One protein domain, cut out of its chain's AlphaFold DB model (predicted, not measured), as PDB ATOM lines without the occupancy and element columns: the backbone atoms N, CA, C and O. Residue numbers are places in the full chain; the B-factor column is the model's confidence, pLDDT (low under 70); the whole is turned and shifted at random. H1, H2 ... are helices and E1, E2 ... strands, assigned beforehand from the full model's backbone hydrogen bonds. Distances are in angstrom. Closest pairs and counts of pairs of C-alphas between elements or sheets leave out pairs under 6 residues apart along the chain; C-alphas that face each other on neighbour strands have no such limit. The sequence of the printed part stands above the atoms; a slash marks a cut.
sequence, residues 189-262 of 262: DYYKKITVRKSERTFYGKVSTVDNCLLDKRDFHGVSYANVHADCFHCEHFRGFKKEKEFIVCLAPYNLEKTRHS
ATOM      1  N   ASP A 189     275.089 197.241 181.059       95.44
ATOM      2  CA  ASP A 189     274.744 197.744 179.722       95.44
ATOM      3  C   ASP A 189     275.120 199.227 179.519       95.44
ATOM      4  O   ASP A 189     275.216 199.714 178.395       95.44
ATOM      5  N   TYR A 190     275.381 199.959 180.607       95.62
ATOM      6  CA  TYR A 190     275.685 201.394 180.605       95.62
ATOM      7  C   TYR A 190     277.105 201.712 181.082       95.62
ATOM      8  O   TYR A 190     277.401 202.849 181.482       95.62
ATOM      9  N   TYR A 191     277.996 200.721 181.076       96.00
ATOM     10  CA  TYR A 191     279.401 200.932 181.406       96.00
ATOM     11  C   TYR A 191     280.097 201.691 180.280       96.00
ATOM     12  O   TYR A 191     280.164 201.239 179.140       96.00
ATOM     13  N   LYS A 192     280.690 202.835 180.621       94.69
ATOM     14  CA  LYS A 192     281.602 203.563 179.738       94.69
ATOM     15  C   LYS A 192     283.020 203.432 180.258       94.69
ATOM     16  O   LYS A 192     283.303 203.798 181.401       94.69
ATOM     17  N   LYS A 193     283.895 202.884 179.415       95.88
ATOM     18  CA  LYS A 193     285.309 202.694 179.733       95.88
ATOM     19  C   LYS A 193     285.978 204.048 179.916       95.88
ATOM     20  O   LYS A 193     285.815 204.938 179.082       95.88
ATOM     21  N   ILE A 194     286.734 204.178 180.995       94.94
ATOM     22  CA  ILE A 194     287.564 205.345 181.238       94.94
ATOM     23  C   ILE A 194     288.838 205.196 180.417       94.94
ATOM     24  O   ILE A 194     289.553 204.198 180.506       94.94
ATOM     25  N   THR A 195     289.112 206.199 179.599       91.44
ATOM     26  CA  THR A 195     290.349 206.348 178.841       91.44
ATOM     27  C   THR A 195     291.211 207.413 179.505       91.44
ATOM     28  O   THR A 195     290.707 208.310 180.177       91.44
ATOM     29  N   VAL A 196     292.531 207.311 179.367       87.62
ATOM     30  CA  VAL A 196     293.457 208.317 179.894       87.62
ATOM     31  C   VAL A 196     294.104 209.030 178.721       87.62
ATOM     32  O   VAL A 196     294.816 208.411 177.933       87.62
ATOM     33  N   ARG A 197     293.868 210.337 178.614       82.50
ATOM     34  CA  ARG A 197     294.447 211.202 177.581       82.50
ATOM     35  C   ARG A 197     295.525 212.096 178.193       82.50
ATOM     36  O   ARG A 197     295.444 212.460 179.367       82.50
ATOM     37  N   LYS A 198     296.553 212.449 177.417       74.62
ATOM     38  CA  LYS A 198     297.502 213.507 177.809       74.62
ATOM     39  C   LYS A 198     296.799 214.854 177.656       74.62
ATOM     40  O   LYS A 198     296.120 215.059 176.654       74.62
ATOM     41  N   SER A 199     296.929 215.749 178.633       66.50
ATOM     42  CA  SER A 199     296.406 217.107 178.454       66.50
ATOM     43  C   SER A 199     297.286 217.877 177.478       66.50
ATOM     44  O   SER A 199     298.510 217.787 177.544       66.50
ATOM     45  N   GLU A 200     296.666 218.683 176.621       63.50
ATOM     46  CA  GLU A 200     297.367 219.687 175.809       63.50
ATOM     47  C   GLU A 200     297.961 220.809 176.675       63.50
ATOM     48  O   GLU A 200     298.888 221.503 176.264       63.50
ATOM     49  N   ARG A 201     297.457 220.980 177.906       61.97
ATOM     50  CA  ARG A 201     298.013 221.917 178.884       61.97
ATOM     51  C   ARG A 201     299.165 221.241 179.622       61.97
ATOM     52  O   ARG A 201     298.949 220.283 180.360       61.97
ATOM     53  N   THR A 202     300.364 221.802 179.486       51.06
ATOM     54  CA  THR A 202     301.633 221.296 180.047       51.06
ATOM     55  C   THR A 202     301.599 220.980 181.549       51.06
ATOM     56  O   THR A 202     302.376 220.150 182.007       51.06
ATOM     57  N   PHE A 203     300.685 221.588 182.316       55.25
ATOM     58  CA  PHE A 203     300.557 221.395 183.765       55.25
ATOM     59  C   PHE A 203     299.775 220.130 184.185       55.25
ATOM     60  O   PHE A 203     300.016 219.582 185.258       55.25
ATOM     61  N   TYR A 204     298.846 219.632 183.363       58.84
ATOM     62  CA  TYR A 204     297.953 218.522 183.729       58.84
ATOM     63  C   TYR A 204     298.370 217.239 183.002       58.84
ATOM     64  O   TYR A 204     297.797 216.875 181.987       58.84
ATOM     65  N   GLY A 205     299.388 216.530 183.494       68.81
ATOM     66  CA  GLY A 205     300.022 215.427 182.751       68.81
ATOM     67  C   GLY A 205     299.074 214.388 182.113       68.81
ATOM     68  O   GLY A 205     299.235 214.052 180.938       68.81
ATOM     69  N   LYS A 206     298.078 213.875 182.849       79.00
ATOM     70  CA  LYS A 206     297.116 212.861 182.372       79.00
ATOM     71  C   LYS A 206     295.709 213.157 182.886       79.00
ATOM     72  O   LYS A 206     295.546 213.543 184.040       79.00
ATOM     73  N   VAL A 207     294.703 212.939 182.045       86.12
ATOM     74  CA  VAL A 207     293.296 213.223 182.341       86.12
ATOM     75  C   VAL A 207     292.437 212.005 182.012       86.12
ATOM     76  O   VAL A 207     292.512 211.472 180.907       86.12
ATOM     77  N   SER A 208     291.608 211.590 182.969       92.00
ATOM     78  CA  SER A 208     290.616 210.528 182.788       92.00
ATOM     79  C   SER A 208     289.397 211.057 182.036       92.00
ATOM     80  O   SER A 208     288.754 212.017 182.469       92.00
ATOM     81  N   THR A 209     289.064 210.421 180.923       92.50
ATOM     82  CA  THR A 209     287.984 210.805 180.013       92.50
ATOM     83  C   THR A 209     287.085 209.619 179.687       92.50
ATOM     84  O   THR A 209     287.469 208.467 179.863       92.50
ATOM     85  N   VAL A 210     285.882 209.897 179.199       93.50
ATOM     86  CA  VAL A 210     285.022 208.923 178.525       93.50
ATOM     87  C   VAL A 210     284.645 209.453 177.155       93.50
ATOM     88  O   VAL A 210     284.288 210.623 177.012       93.50
ATOM     89  N   ASP A 211     284.711 208.580 176.163       91.56
ATOM     90  CA  ASP A 211     284.459 208.945 174.773       91.56
ATOM     91  C   ASP A 211     282.965 208.805 174.438       91.56
ATOM     92  O   ASP A 211     282.202 208.122 175.136       91.56
ATOM     93  N   ASN A 212     282.542 209.471 173.365       90.50
ATOM     94  CA  ASN A 212     281.174 209.499 172.849       90.50
ATOM     95  C   ASN A 212     280.162 209.960 173.910       90.50
ATOM     96  O   ASN A 212     279.233 209.233 174.288       90.50
ATOM     97  N   CYS A 213     280.372 211.153 174.470       92.69
ATOM     98  CA  CYS A 213     279.433 211.740 175.422       92.69
ATOM     99  C   CYS A 213     278.156 212.198 174.700       92.69
ATOM    100  O   CYS A 213     278.202 213.142 173.931       92.69
ATOM    101  N   LEU A 214     276.995 211.608 175.003       92.25
ATOM    102  CA  LEU A 214     275.715 211.970 174.357       92.25
ATOM    103  C   LEU A 214     275.186 213.371 174.717       92.25
ATOM    104  O   LEU A 214     274.120 213.760 174.257       92.25
ATOM    105  N   LEU A 215     275.888 214.087 175.594       91.75
ATOM    106  CA  LEU A 215     275.565 215.456 175.994       91.75
ATOM    107  C   LEU A 215     276.556 216.469 175.413       91.75
ATOM    108  O   LEU A 215     276.543 217.618 175.849       91.75
ATOM    109  N   ASP A 216     277.469 216.015 174.547       87.75
ATOM    110  CA  ASP A 216     278.455 216.835 173.838       87.75
ATOM    111  C   ASP A 216     279.176 217.846 174.731       87.75
ATOM    112  O   ASP A 216     279.308 219.029 174.431       87.75
ATOM    113  N   LYS A 217     279.646 217.357 175.887       89.75
ATOM    114  CA  LYS A 217     280.297 218.192 176.905       89.75
ATOM    115  C   LYS A 217     281.586 218.834 176.397       89.75
ATOM    116  O   LYS A 217     281.894 219.953 176.804       89.75
ATOM    117  N   ARG A 218     282.359 218.117 175.577       90.12
ATOM    118  CA  ARG A 218     283.631 218.557 174.985       90.12
ATOM    119  C   ARG A 218     283.842 217.863 173.642       90.12
ATOM    120  O   ARG A 218     283.316 216.775 173.441       90.12
ATOM    121  N   ASP A 219     284.678 218.442 172.785       88.38
ATOM    122  CA  ASP A 219     285.107 217.854 171.510       88.38
ATOM    123  C   ASP A 219     286.635 217.751 171.442       88.38
ATOM    124  O   ASP A 219     287.350 218.620 171.950       88.38
ATOM    125  N   PHE A 220     287.139 216.668 170.851       82.50
ATOM    126  CA  PHE A 220     288.553 216.506 170.528       82.50
ATOM    127  C   PHE A 220     288.699 215.803 169.181       82.50
ATOM    128  O   PHE A 220     288.392 214.614 169.072       82.50
ATOM    129  N   HIS A 221     289.183 216.533 168.172       82.06
ATOM    130  CA  HIS A 221     289.304 216.060 166.787       82.06
ATOM    131  C   HIS A 221     287.996 215.454 166.237       82.06
ATOM    132  O   HIS A 221     288.022 214.420 165.570       82.06
ATOM    133  N   GLY A 222     286.848 216.077 166.534       82.50
ATOM    134  CA  GLY A 222     285.536 215.616 166.069       82.50
ATOM    135  C   GLY A 222     284.961 214.432 166.853       82.50
ATOM    136  O   GLY A 222     283.924 213.892 166.470       82.50
ATOM    137  N   VAL A 223     285.626 214.001 167.931       84.25
ATOM    138  CA  VAL A 223     285.108 212.991 168.858       84.25
ATOM    139  C   VAL A 223     284.649 213.674 170.142       84.25
ATOM    140  O   VAL A 223     285.462 214.142 170.946       84.25
ATOM    141  N   SER A 224     283.334 213.657 170.361       92.00
ATOM    142  CA  SER A 224     282.707 214.117 171.600       92.00
ATOM    143  C   SER A 224     283.199 213.298 172.798       92.00
ATOM    144  O   SER A 224     283.196 212.066 172.768       92.00
ATOM    145  N   TYR A 225     283.621 213.958 173.874       91.75
ATOM    146  CA  TYR A 225     284.101 213.303 175.093       91.75
ATOM    147  C   TYR A 225     283.696 214.076 176.353       91.75
ATOM    148  O   TYR A 225     283.248 215.219 176.304       91.75
ATOM    149  N   ALA A 226     283.852 213.436 177.511       93.75
ATOM    150  CA  ALA A 226     283.680 214.072 178.811       93.75
ATOM    151  C   ALA A 226     284.859 213.744 179.729       93.75
ATOM    152  O   ALA A 226     285.326 212.607 179.792       93.75
ATOM    153  N   ASN A 227     285.338 214.739 180.463       93.25
ATOM    154  CA  ASN A 227     286.270 214.552 181.562       93.25
ATOM    155  C   ASN A 227     285.533 213.896 182.735       93.25
ATOM    156  O   ASN A 227     284.491 214.378 183.179       93.25
ATOM    157  N   VAL A 228     286.088 212.807 183.266       93.00
ATOM    158  CA  VAL A 228     285.445 212.035 184.337       93.00
ATOM    159  C   VAL A 228     285.226 212.884 185.590       93.00
ATOM    160  O   VAL A 228     284.134 212.874 186.152       93.00
ATOM    161  N   HIS A 229     286.243 213.633 186.013       90.44
ATOM    162  CA  HIS A 229     286.198 214.420 187.243       90.44
ATOM    163  C   HIS A 229     285.467 215.749 187.059       90.44
ATOM    164  O   HIS A 229     284.668 216.119 187.910       90.44
ATOM    165  N   ALA A 230     285.733 216.460 185.961       90.19
ATOM    166  CA  ALA A 230     285.175 217.791 185.741       90.19
ATOM    167  C   ALA A 230     283.736 217.762 185.206       90.19
ATOM    168  O   ALA A 230     282.964 218.661 185.522       90.19
ATOM    169  N   ASP A 231     283.364 216.736 184.429       94.12
ATOM    170  CA  ASP A 231     282.061 216.692 183.760       94.12
ATOM    171  C   ASP A 231     281.191 215.535 184.267       94.12
ATOM    172  O   ASP A 231     280.036 215.750 184.631       94.12
ATOM    173  N   CYS A 232     281.709 214.300 184.307       94.50
ATOM    174  CA  CYS A 232     280.874 213.141 184.640       94.50
ATOM    175  C   CYS A 232     280.439 213.123 186.110       94.50
ATOM    176  O   CYS A 232     279.282 212.828 186.374       94.50
ATOM    177  N   PHE A 233     281.307 213.458 187.067       92.06
ATOM    178  CA  PHE A 233     280.961 213.428 188.502       92.06
ATOM    179  C   PHE A 233     279.783 214.317 188.878       92.06
ATOM    180  O   PHE A 233     279.021 213.982 189.781       92.06
ATOM    181  N   HIS A 234     279.645 215.438 188.177       91.50
ATOM    182  CA  HIS A 234     278.598 216.425 188.405       91.50
ATOM    183  C   HIS A 234     277.412 216.246 187.445       91.50
ATOM    184  O   HIS A 234     276.492 217.058 187.431       91.50
ATOM    185  N   CYS A 235     277.422 215.190 186.632       94.69
ATOM    186  CA  CYS A 235     276.370 214.899 185.673       94.69
ATOM    187  C   CYS A 235     275.239 214.093 186.326       94.69
ATOM    188  O   CYS A 235     275.475 213.055 186.942       94.69
ATOM    189  N   GLU A 236     273.989 214.495 186.092       94.75
ATOM    190  CA  GLU A 236     272.797 213.801 186.603       94.75
ATOM    191  C   GLU A 236     272.655 212.347 186.118       94.75
ATOM    192  O   GLU A 236     271.929 211.552 186.718       94.75
ATOM    193  N   HIS A 237     273.354 211.975 185.042       95.69
ATOM    194  CA  HIS A 237     273.349 210.627 184.476       95.69
ATOM    195  C   HIS A 237     274.438 209.718 185.056       95.69
ATOM    196  O   HIS A 237     274.450 208.519 184.771       95.69
ATOM    197  N   PHE A 238     275.360 210.253 185.854       96.06
ATOM    198  CA  PHE A 238     276.411 209.467 186.485       96.06
ATOM    199  C   PHE A 238     275.856 208.667 187.667       96.06
ATOM    200  O   PHE A 238     275.093 209.173 188.493       96.06
ATOM    201  N   ARG A 239     276.208 207.381 187.747       95.62
ATOM    202  CA  ARG A 239     275.783 206.482 188.842       95.62
ATOM    203  C   ARG A 239     276.949 205.852 189.603       95.62
ATOM    204  O   ARG A 239     276.736 204.934 190.392       95.62
ATOM    205  N   GLY A 240     278.160 206.366 189.402       94.75
ATOM    206  CA  GLY A 240     279.368 205.913 190.088       94.75
ATOM    207  C   GLY A 240     280.335 205.144 189.191       94.75
ATOM    208  O   GLY A 240     280.143 205.012 187.981       94.75
ATOM    209  N   PHE A 241     281.389 204.637 189.823       95.19
ATOM    210  CA  PHE A 241     282.447 203.848 189.196       95.19
ATOM    211  C   PHE A 241     282.216 202.343 189.316       95.19
ATOM    212  O   PHE A 241     281.574 201.878 190.263       95.19
ATOM    213  N   LYS A 242     282.799 201.575 188.391       94.31
ATOM    214  CA  LYS A 242     282.778 200.105 188.372       94.31
ATOM    215  C   LYS A 242     284.143 199.535 187.990       94.31
ATOM    216  O   LYS A 242     284.967 200.262 187.441       94.31
ATOM    217  N   LYS A 243     284.356 198.254 188.334       91.94
ATOM    218  CA  LYS A 243     285.602 197.486 188.126       91.94
ATOM    219  C   LYS A 243     286.841 198.309 188.498       91.94
ATOM    220  O   LYS A 243     287.538 198.803 187.632       91.94
ATOM    221  N   GLU A 244     287.014 198.588 189.792       91.75
ATOM    222  CA  GLU A 244     288.188 199.323 190.308       91.75
ATOM    223  C   GLU A 244     288.453 200.691 189.639       91.75
ATOM    224  O   GLU A 244     289.588 201.135 189.515       91.75
ATOM    225  N   LYS A 245     287.379 201.403 189.262       91.06
ATOM    226  CA  LYS A 245     287.421 202.697 188.549       91.06
ATOM    227  C   LYS A 245     287.956 202.610 187.114       91.06
ATOM    228  O   LYS A 245     288.386 203.622 186.574       91.06
ATOM    229  N   GLU A 246     287.860 201.458 186.463       95.00
ATOM    230  CA  GLU A 246     288.087 201.339 185.017       95.00
ATOM    231  C   GLU A 246     286.895 201.842 184.186       95.00
ATOM    232  O   GLU A 246     287.051 202.214 183.023       95.00
ATOM    233  N   PHE A 247     285.690 201.856 184.766       96.25
ATOM    234  CA  PHE A 247     284.457 202.265 184.091       96.25
ATOM    235  C   PHE A 247     283.663 203.258 184.939       96.25
ATOM    236  O   PHE A 247     283.661 203.182 186.172       96.25
ATOM    237  N   ILE A 248     282.915 204.138 184.275       96.19
ATOM    238  CA  ILE A 248     281.775 204.840 184.877       96.19
ATOM    239  C   ILE A 248     280.467 204.171 184.453       96.19
ATOM    240  O   ILE A 248     280.387 203.593 183.370       96.19
ATOM    241  N   VAL A 249     279.417 204.317 185.258       97.12
ATOM    242  CA  VAL A 249     278.037 204.022 184.837       97.12
ATOM    243  C   VAL A 249     277.385 205.320 184.364       97.12
ATOM    244  O   VAL A 249     277.191 206.238 185.167       97.12
ATOM    245  N   CYS A 250     277.050 205.401 183.073       96.62
ATOM    246  CA  CYS A 250     276.444 206.579 182.450       96.62
ATOM    247  C   CYS A 250     275.043 206.250 181.920       96.62
ATOM    248  O   CYS A 250     274.908 205.646 180.863       96.62
ATOM    249  N   LEU A 251     273.996 206.701 182.618       96.31
ATOM    250  CA  LEU A 251     272.593 206.479 182.233       96.31
ATOM    251  C   LEU A 251     272.056 207.493 181.206       96.31
ATOM    252  O   LEU A 251     270.845 207.592 181.027       96.31
ATOM    253  N   ALA A 252     272.918 208.269 180.543       95.00
ATOM    254  CA  ALA A 252     272.480 209.197 179.501       95.00
ATOM    255  C   ALA A 252     271.760 208.477 178.346       95.00
ATOM    256  O   ALA A 252     270.677 208.935 177.998       95.00
ATOM    257  N   PRO A 253     272.254 207.332 177.819       94.00
ATOM    258  CA  PRO A 253     271.545 206.597 176.769       94.00
ATOM    259  C   PRO A 253     270.122 206.214 177.196       94.00
ATOM    260  O   PRO A 253     269.159 206.575 176.533       94.00
ATOM    261  N   TYR A 254     269.988 205.603 178.377       94.44
ATOM    262  CA  TYR A 254     268.694 205.182 178.915       94.44
ATOM    263  C   TYR A 254     267.727 206.350 179.151       94.44
ATOM    264  O   TYR A 254     266.574 206.311 178.725       94.44
ATOM    265  N   ASN A 255     268.181 207.399 179.842       93.75
ATOM    266  CA  ASN A 255     267.310 208.514 180.210       93.75
ATOM    267  C   ASN A 255     266.844 209.294 178.973       93.75
ATOM    268  O   ASN A 255     265.671 209.650 178.900       93.75
ATOM    269  N   LEU A 256     267.742 209.529 178.008       91.31
ATOM    270  CA  LEU A 256     267.428 210.276 176.790       91.31
ATOM    271  C   LEU A 256     266.492 209.488 175.861       91.31
ATOM    272  O   LEU A 256     265.583 210.072 175.271       91.31
ATOM    273  N   GLU A 257     266.661 208.166 175.752       88.94
ATOM    274  CA  GLU A 257     265.732 207.301 175.009       88.94
ATOM    275  C   GLU A 257     264.336 207.295 175.630       88.94
ATOM    276  O   GLU A 257     263.338 207.407 174.914       88.94
ATOM    277  N   LYS A 258     264.255 207.234 176.963       85.06
ATOM    278  CA  LYS A 258     262.984 207.257 177.686       85.06
ATOM    279  C   LYS A 258     262.214 208.557 177.449       85.06
ATOM    280  O   LYS A 258     261.019 208.510 177.179       85.06
ATOM    281  N   THR A 259     262.892 209.705 177.483       80.56
ATOM    282  CA  THR A 259     262.270 211.015 177.216       80.56
ATOM    283  C   THR A 259     261.808 211.209 175.772       80.56
ATOM    284  O   THR A 259     260.993 212.083 175.526       80.56
ATOM    285  N   ARG A 260     262.302 210.414 174.812       75.19
ATOM    286  CA  ARG A 260     261.856 210.471 173.405       75.19
ATOM    287  C   ARG A 260     260.561 209.695 173.142       75.19
ATOM    288  O   ARG A 260     259.941 209.908 172.110       75.19
ATOM    289  N   HIS A 261     260.193 208.788 174.046       62.81
ATOM    290  CA  HIS A 261     259.005 207.928 173.948       62.81
ATOM    291  C   HIS A 261     257.941 208.258 175.011       62.81
ATOM    292  O   HIS A 261     256.977 207.508 175.156       62.81
ATOM    293  N   SER A 262     258.152 209.330 175.781       52.59
ATOM    294  CA  SER A 262     257.210 209.867 176.772       52.59
ATOM    295  C   SER A 262     256.544 211.109 176.200       52.59
ATOM    296  O   SER A 262     255.334 211.282 176.450       52.59
TER     297      SER A 262
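AT A GLANCE: This is residues 189 to 262 of the 262 residues of an uncharacterized protein of Fabibacter sp. 4D4 (UniProt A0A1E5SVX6). A strongly twisted four-stranded sheet, E2 E3 E5 E4, curled like part of a barrel, is joined to a small three-stranded sheet, E1 E7 E6, by E1 running on into E2, and the short helix H1 lies by both sheets. At one end of the long axis is the tip of the E2 and E3 hairpin; at the other, residues 257 to 262, of which 257 to 260 belong to H2, stick out. The printed part has 74 residues, with seven named strands and two named helices in the order E1 E2 E3 E4 E5 H1 E6 E7 H2; both sheets are antiparallel and the class is mixed. It is compact, with a radius of gyration of the C-alphas of 12.9 A, yet elongated in outline, spanning 46 by 29 by 18 A.

IN THESE COORDINATES: In the larger sheet, E2 is residues 195 to 198, 10.2 A long; E3 is 206 to 211, 15.3 A; E4 is 218 to 220, 6.9 A; and E5 is 223 to 227, 12.9 A. In the other, E1 is residues 191 to 193, 6.4 A, beginning at C-alpha 191 (279.401, 200.932, 181.406); E6 is 238 to 242, 11.5 A; and E7 is 247 to 250, 9.2 A. H1 is residues 228 to 232, 4.7 A. H2 is residues 252 to 260, 12.3 A, ending at C-alpha 260 (261.856, 210.471, 173.405).

HOW THE PARTS SIT: The hairpin E2 and E3 has N 197 and O 207 2.9 A apart, within hydrogen-bond range. E3 pairs with E2 over residues 206 to 209 and, staggered, with E5 over 209 to 211, where N 210 and O 226 are 2.8 A apart. The hairpin E4 and E5 has N 225 and O 218 at 2.9 A. H1 is on this sheet at a height over the sheet of 7.2 A, only just over none of its strands; its closest C-alphas to E3 are those of Val 228 and Thr 209, 5.2 A. H1 only grazes the sheet E1 E7 E6. There E7 is the inner strand, with N 192 and O 248 at 2.9 A to E1 and N 242 and O 247 at 2.9 A to E6, its hairpin partner. E1 runs on into E2 at 30 degrees. H2 is on neither sheet, and H1 and H2 are apart. In both helices each O i to N i+4 pair is within hydrogen-bond range.

THE WHOLE: The C-alphas farthest apart are those of Thr 202 and Ser 262, 46.0 A. The printed part has no cut and no long link. The mean pLDDT of the printed part is 87.4; residues 199 to 205 and 261 to 262 are under 70.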